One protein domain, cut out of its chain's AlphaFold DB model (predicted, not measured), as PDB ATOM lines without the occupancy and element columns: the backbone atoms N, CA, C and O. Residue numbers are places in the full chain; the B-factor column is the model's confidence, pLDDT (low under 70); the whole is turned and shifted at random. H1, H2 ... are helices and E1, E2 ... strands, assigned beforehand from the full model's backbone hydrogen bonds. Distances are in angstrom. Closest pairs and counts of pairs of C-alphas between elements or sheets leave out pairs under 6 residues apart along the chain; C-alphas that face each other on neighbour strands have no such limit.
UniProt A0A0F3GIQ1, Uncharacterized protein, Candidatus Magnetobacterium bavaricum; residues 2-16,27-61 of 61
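What this domain is: This is residues 2 to 16 and 27 to 61 of the 61 residues of an uncharacterized protein of Candidatus Magnetobacterium bavaricum (UniProt A0A0F3GIQ1). Two small strand hairpins, E1 with E2 and E3 with E4, follow one another along the longest axis, and the short helix H1 lies near both of them, close to the middle. The turn of the second hairpin, residues 40 to 45, sticks out, and a tail without named elements, residues 49 to 61, folds back along one side. The printed part has 50 residues, with one named helix and four named strands in the order E1, E2, H1, E3, E4; each hairpin is an antiparallel sheet of two strands. The class is mixed, helices and strands, with under half of the residues, 24 of 50, in named elements. The whole is compact, with a radius of gyration of the C-alphas of 10.8 A, and its outline is elongated, spanning 32 by 20 by 16 A.

How they stand to each other: Strands E1, residues 3 to 7, and E2, residues 10 to 14, form an antiparallel hairpin with an angle of 159 degrees between their directions. N 5 and O 12 are within hydrogen-bond range at 2.9 A, as are N 3 and O 14 at 2.8 A. The helix H1, residues 29 to 34, has 2 pairs of C-alphas within 8 A of E2, the closest being those of Met 12 and Glu 34, 7.5 A apart. Every O i to N i+4 pair in H1 is within hydrogen-bond range. The closest C-alphas of H1 and strand E3, residues 37 to 40, are those of Leu 32 and Ile 38, 7.1 A apart. E3 and E4, residues 45 to 48, form the other antiparallel hairpin, at 148 degrees. Its N 38 and O 47 are within hydrogen-bond range at 2.8 A, and so are N 45 and O 40 at 3.0 A. E2 and E4 are only just apart, with their closest C-alphas at 8.2 A; E1 and H1 are apart.

Where its parts are: E1 begins at C-alpha 3, (-132.269, 204.795, 108.985), and is 12.9 A long; E2 is 12.8 A long. H1 begins at C-alpha 29, (-122.075, 204.122, 121.793), and is 8.7 A long. E3 measures 9.8 A, and E4 measures 10.0 A, ending at C-alpha 48, (-113.212, 211.088, 113.568).

The domain as a whole: The two C-alphas farthest apart, those of Gly 2 and Gln 42, are 32.8 A apart. Residues 17 to 26 are not printed, and C-alphas 16 and 27 are 9.6 A apart across the cut, which falls in the link from E2 to H1. The links E1 to E2, H1 to E3 and E3 to E4 are tight. The mean pLDDT of the printed part is 86.8; residues 56 to 61 are under 70.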
ATOM      1  N   GLY A   2    -133.227 200.508 106.703       86.75
ATOM      2  CA  GLY A   2    -132.760 201.146 107.943       86.75
ATOM      3  C   GLY A   2    -132.776 202.670 107.830       86.75
ATOM      4  O   GLY A   2    -133.095 203.209 106.770       86.75
ATOM      5  N   LEU A   3    -132.438 203.350 108.920       92.38
ATOM      6  CA  LEU A   3    -132.269 204.795 108.985       92.38
ATOM      7  C   LEU A   3    -130.863 205.173 108.510       92.38
ATOM      8  O   LEU A   3    -129.869 204.721 109.075       92.38
ATOM      9  N   GLU A   4    -130.776 206.026 107.491       94.50
ATOM     10  CA  GLU A   4    -129.507 206.638 107.099       94.50
ATOM     11  C   GLU A   4    -129.144 207.766 108.075       94.50
ATOM     12  O   GLU A   4    -129.952 208.660 108.340       94.50
ATOM     13  N   VAL A   5    -127.923 207.724 108.606       93.56
ATOM     14  CA  VAL A   5    -127.396 208.706 109.556       93.56
ATOM     15  C   VAL A   5    -126.109 209.301 108.997       93.56
ATOM     16  O   VAL A   5    -125.179 208.574 108.648       93.56
ATOM     17  N   ASN A   6    -126.054 210.633 108.947       93.88
ATOM     18  CA  ASN A   6    -124.928 211.409 108.433       93.88
ATOM     19  C   ASN A   6    -124.402 212.354 109.522       93.88
ATOM     20  O   ASN A   6    -125.136 213.227 109.988       93.88
ATOM     21  N   ILE A   7    -123.138 212.189 109.928       91.75
ATOM     22  CA  ILE A   7    -122.490 213.001 110.971       91.75
ATOM     23  C   ILE A   7    -121.080 213.376 110.521       91.75
ATOM     24  O   ILE A   7    -120.218 212.517 110.336       91.75
ATOM     25  N   GLY A   8    -120.819 214.676 110.373       87.25
ATOM     26  CA  GLY A   8    -119.536 215.155 109.859       87.25
ATOM     27  C   GLY A   8    -119.265 214.603 108.455       87.25
ATOM     28  O   GLY A   8    -120.043 214.844 107.538       87.25
ATOM     29  N   ASN A   9    -118.164 213.866 108.294       87.00
ATOM     30  CA  ASN A   9    -117.770 213.185 107.054       87.00
ATOM     31  C   ASN A   9    -118.026 211.663 107.088       87.00
ATOM     32  O   ASN A   9    -117.394 210.920 106.334       87.00
ATOM     33  N   ARG A  10    -118.896 211.191 107.989       89.81
ATOM     34  CA  ARG A  10    -119.205 209.771 108.188       89.81
ATOM     35  C   ARG A  10    -120.689 209.503 107.937       89.81
ATOM     36  O   ARG A  10    -121.545 210.303 108.320       89.81
ATOM     37  N   THR A  11    -120.965 208.350 107.339       92.94
ATOM     38  CA  THR A  11    -122.310 207.899 106.973       92.94
ATOM     39  C   THR A  11    -122.482 206.441 107.366       92.94
ATOM     40  O   THR A  11    -121.563 205.645 107.178       92.94
ATOM     41  N   MET A  12    -123.666 206.088 107.864       92.06
ATOM     42  CA  MET A  12    -124.067 204.704 108.108       92.06
ATOM     43  C   MET A  12    -125.558 204.497 107.831       92.06
ATOM     44  O   MET A  12    -126.331 205.455 107.772       92.06
ATOM     45  N   VAL A  13    -125.966 203.233 107.726       93.94
ATOM     46  CA  VAL A  13    -127.373 202.816 107.759       93.94
ATOM     47  C   VAL A  13    -127.556 201.929 108.984       93.94
ATOM     48  O   VAL A  13    -126.872 200.919 109.097       93.94
ATOM     49  N   THR A  14    -128.465 202.298 109.887       91.81
ATOM     50  CA  THR A  14    -128.658 201.609 111.173       91.81
ATOM     51  C   THR A  14    -130.138 201.464 111.536       91.81
ATOM     52  O   THR A  14    -131.006 202.058 110.895       91.81
ATOM     53  N   ASP A  15    -130.432 200.702 112.584       92.81
ATOM     54  CA  ASP A  15    -131.761 200.640 113.196       92.81
ATOM     55  C   ASP A  15    -131.871 201.636 114.360       92.81
ATOM     56  O   ASP A  15    -130.880 202.007 114.990       92.81
ATOM     57  N   CYS A  16    -133.088 202.088 114.675       92.62
ATOM     58  CA  CYS A  16    -133.312 203.015 115.781       92.62
ATOM     59  C   CYS A  16    -134.611 202.734 116.543       92.62
ATOM     60  O   CYS A  16    -135.524 202.064 116.058       92.62
ATOM     61  N   LEU A  27    -127.677 209.720 120.067       92.31
ATOM     62  CA  LEU A  27    -126.660 208.826 119.529       92.31
ATOM     63  C   LEU A  27    -126.005 208.072 120.680       92.31
ATOM     64  O   LEU A  27    -125.450 208.675 121.598       92.31
ATOM     65  N   GLY A  28    -126.109 206.747 120.631       92.25
ATOM     66  CA  GLY A  28    -125.474 205.855 121.593       92.25
ATOM     67  C   GLY A  28    -124.082 205.407 121.153       92.25
ATOM     68  O   GLY A  28    -123.635 205.692 120.043       92.25
ATOM     69  N   GLN A  29    -123.430 204.631 122.016       92.19
ATOM     70  CA  GLN A  29    -122.075 204.122 121.793       92.19
ATOM     71  C   GLN A  29    -121.936 203.311 120.493       92.19
ATOM     72  O   GLN A  29    -120.962 203.496 119.777       92.19
ATOM     73  N   ILE A  30    -122.924 202.473 120.157       91.75
ATOM     74  CA  ILE A  30    -122.887 201.622 118.951       91.75
ATOM     75  C   ILE A  30    -122.765 202.480 117.685       91.75
ATOM     76  O   ILE A  30    -121.855 202.285 116.887       91.75
ATOM     77  N   ALA A  31    -123.627 203.491 117.547       92.00
ATOM     78  CA  ALA A  31    -123.598 204.408 116.411       92.00
ATOM     79  C   ALA A  31    -122.268 205.176 116.313       92.00
ATOM     80  O   ALA A  31    -121.758 205.408 115.219       92.00
ATOM     81  N   LEU A  32    -121.695 205.580 117.452       92.81
ATOM     82  CA  LEU A  32    -120.408 206.280 117.488       92.81
ATOM     83  C   LEU A  32    -119.245 205.380 117.052       92.81
ATOM     84  O   LEU A  32    -118.362 205.840 116.332       92.81
ATOM     85  N   GLU A  33    -119.253 204.111 117.459       90.56
ATOM     86  CA  GLU A  33    -118.231 203.130 117.086       90.56
ATOM     87  C   GLU A  33    -118.300 202.755 115.605       90.56
ATOM     88  O   GLU A  33    -117.263 202.746 114.940       90.56
ATOM     89  N   GLU A  34    -119.497 202.512 115.065       90.31
ATOM     90  CA  GLU A  34    -119.685 202.205 113.639       90.31
ATOM     91  C   GLU A  34    -119.216 203.349 112.732       90.31
ATOM     92  O   GLU A  34    -118.622 203.117 111.678       90.31
ATOM     93  N   LEU A  35    -119.421 204.597 113.162       91.19
ATOM     94  CA  LEU A  35    -118.954 205.786 112.446       91.19
ATOM     95  C   LEU A  35    -117.471 206.124 112.722       91.19
ATOM     96  O   LEU A  35    -116.941 207.060 112.116       91.19
ATOM     97  N   ASP A  36    -116.794 205.390 113.615       92.12
ATOM     98  CA  ASP A  36    -115.435 205.670 114.114       92.12
ATOM     99  C   ASP A  36    -115.271 207.133 114.575       92.12
ATOM    100  O   ASP A  36    -114.329 207.845 114.199       92.12
ATOM    101  N   LEU A  37    -116.247 207.595 115.363       92.12
ATOM    102  CA  LEU A  37    -116.287 208.924 115.962       92.12
ATOM    103  C   LEU A  37    -115.889 208.871 117.439       92.12
ATOM    104  O   LEU A  37    -116.284 207.983 118.191       92.12
ATOM    105  N   ILE A  38    -115.133 209.876 117.872       92.50
ATOM    106  CA  ILE A  38    -114.666 210.044 119.247       92.50
ATOM    107  C   ILE A  38    -115.213 211.346 119.821       92.50
ATOM    108  O   ILE A  38    -115.140 212.410 119.201       92.50
ATOM    109  N   ILE A  39    -115.729 211.250 121.046       92.88
ATOM    110  CA  ILE A  39    -116.117 212.399 121.858       92.88
ATOM    111  C   ILE A  39    -114.870 212.952 122.553       92.88
ATOM    112  O   ILE A  39    -114.246 212.272 123.364       92.88
ATOM    113  N   ASP A  40    -114.557 214.219 122.299       93.56
ATOM    114  CA  ASP A  40    -113.650 215.012 123.124       93.56
ATOM    115  C   ASP A  40    -114.492 215.908 124.040       93.56
ATOM    116  O   ASP A  40    -114.969 216.979 123.651       93.56
ATOM    117  N   ALA A  41    -114.701 215.448 125.274       93.56
ATOM    118  CA  ALA A  41    -115.511 216.160 126.258       93.56
ATOM    119  C   ALA A  41    -114.858 217.469 126.733       93.56
ATOM    120  O   ALA A  41    -115.563 218.412 127.095       93.56
ATOM    121  N   GLN A  42    -113.523 217.551 126.713       95.38
ATOM    122  CA  GLN A  42    -112.794 218.741 127.144       95.38
ATOM    123  C   GLN A  42    -112.968 219.874 126.129       95.38
ATOM    124  O   GLN A  42    -113.210 221.020 126.511       95.38
ATOM    125  N   ARG A  43    -112.877 219.552 124.835       95.50
ATOM    126  CA  ARG A  43    -113.072 220.507 123.734       95.50
ATOM    127  C   ARG A  43    -114.527 220.638 123.300       95.50
ATOM    128  O   ARG A  43    -114.839 221.545 122.534       95.50
ATOM    129  N   LYS A  44    -115.415 219.783 123.821       95.06
ATOM    130  CA  LYS A  44    -116.833 219.684 123.443       95.06
ATOM    131  C   LYS A  44    -117.002 219.449 121.941       95.06
ATOM    132  O   LYS A  44    -117.839 220.073 121.294       95.06
ATOM    133  N   THR A  45    -116.185 218.558 121.391       93.25
ATOM    134  CA  THR A  45    -116.198 218.223 119.966       93.25
ATOM    135  C   THR A  45    -116.463 216.742 119.759       93.25
ATOM    136  O   THR A  45    -116.044 215.908 120.556       93.25
ATOM    137  N   LEU A  46    -117.120 216.427 118.648       92.56
ATOM    138  CA  LEU A  46    -117.255 215.081 118.113       92.56
ATOM    139  C   LEU A  46    -116.533 215.062 116.768       92.56
ATOM    140  O   LEU A  46    -116.792 215.921 115.924       92.56
ATOM    141  N   GLY A  47    -115.620 214.123 116.574       92.50
ATOM    142  CA  GLY A  47    -114.851 214.040 115.338       92.50
ATOM    143  C   GLY A  47    -114.350 212.631 115.069       92.50
ATOM    144  O   GLY A  47    -114.459 211.772 115.942       92.50
ATOM    145  N   PRO A  48    -113.813 212.373 113.869       90.06
ATOM    146  CA  PRO A  48    -113.212 211.088 113.568       90.06
ATOM    147  C   PRO A  48    -112.013 210.838 114.478       90.06
ATOM    148  O   PRO A  48    -111.369 211.765 114.983       90.06
ATOM    149  N   ARG A  49    -111.692 209.562 114.646       84.25
ATOM    150  CA  ARG A  49    -110.483 209.134 115.332       84.25
ATOM    151  C   ARG A  49    -109.225 209.822 114.757       84.25
ATOM    152  O   ARG A  49    -109.002 209.742 113.547       84.25
ATOM    153  N   PRO A  50    -108.366 210.454 115.584       81.44
ATOM    154  CA  PRO A  50    -107.157 211.132 115.109       81.44
ATOM    155  C   PRO A  50    -106.177 210.208 114.385       81.44
ATOM    156  O   PRO A  50    -105.508 210.630 113.446       81.44
ATOM    157  N   GLU A  51    -106.112 208.941 114.797       82.69
ATOM    158  CA  GLU A  51    -105.286 207.920 114.154       82.69
ATOM    159  C   GLU A  51    -105.809 207.529 112.761       82.69
ATOM    160  O   GLU A  51    -105.077 206.915 111.987       82.69
ATOM    161  N   SER A  52    -107.055 207.886 112.426       78.69
ATOM    162  CA  SER A  52    -107.674 207.572 111.138       78.69
ATOM    163  C   SER A  52    -108.690 208.634 110.692       78.69
ATOM    164  O   SER A  52    -109.903 208.410 110.670       78.69
ATOM    165  N   PRO A  53    -108.205 209.820 110.288       77.69
ATOM    166  CA  PRO A  53    -109.065 210.970 110.013       77.69
ATOM    167  C   PRO A  53    -109.890 210.816 108.725       77.69
ATOM    168  O   PRO A  53    -110.975 211.384 108.608       77.69
ATOM    169  N   ASN A  54    -109.381 210.050 107.752       78.25
ATOM    170  CA  ASN A  54    -109.985 209.927 106.421       78.25
ATOM    171  C   ASN A  54    -110.847 208.667 106.268       78.25
ATOM    172  O   ASN A  54    -111.907 208.710 105.655       78.25
ATOM    173  N   LEU A  55    -110.425 207.540 106.843       75.75
ATOM    174  CA  LEU A  55    -111.095 206.239 106.724       75.75
ATOM    175  C   LEU A  55    -111.377 205.682 108.124       75.75
ATOM    176  O   LEU A  55    -110.684 206.084 109.048       75.75
ATOM    177  N   PRO A  56    -112.389 204.838 108.346       67.56
ATOM    178  CA  PRO A  56    -112.586 204.200 109.648       67.56
ATOM    179  C   PRO A  56    -111.473 203.178 109.916       67.56
ATOM    180  O   PRO A  56    -111.074 202.467 108.991       67.56
ATOM    181  N   LEU A  57    -110.980 203.062 111.156       68.50
ATOM    182  CA  LEU A  57    -110.035 201.980 111.499       68.50
ATOM    183  C   LEU A  57    -110.693 200.597 111.479       68.50
ATOM    184  O   LEU A  57    -110.054 199.611 111.110       68.50
ATOM    185  N   LEU A  58    -111.960 200.517 111.883       65.62
ATOM    186  CA  LEU A  58    -112.728 199.278 111.881       65.62
ATOM    187  C   LEU A  58    -113.588 199.188 110.621       65.62
ATOM    188  O   LEU A  58    -114.471 200.006 110.393       65.62
ATOM    189  N   ASN A  59    -113.358 198.144 109.824       58.41
ATOM    190  CA  ASN A  59    -114.335 197.686 108.839       58.41
ATOM    191  C   ASN A  59    -115.271 196.690 109.532       58.41
ATOM    192  O   ASN A  59    -115.017 195.486 109.507       58.41
ATOM    193  N   LEU A  60    -116.327 197.193 110.172       57.66
ATOM    194  CA  LEU A  60    -117.459 196.357 110.563       57.66
ATOM    195  C   LEU A  60    -118.325 196.162 109.312       57.66
ATOM    196  O   LEU A  60    -118.744 197.133 108.684       57.66
ATOM    197  N   ARG A  61    -118.475 194.906 108.887       52.28
ATOM    198  CA  ARG A  61    -119.360 194.489 107.795       52.28
ATOM    199  C   ARG A  61    -120.601 193.839 108.367       52.28
ATOM    200  O   ARG A  61    -120.428 193.070 109.339       52.28
TER     201      ARG A  61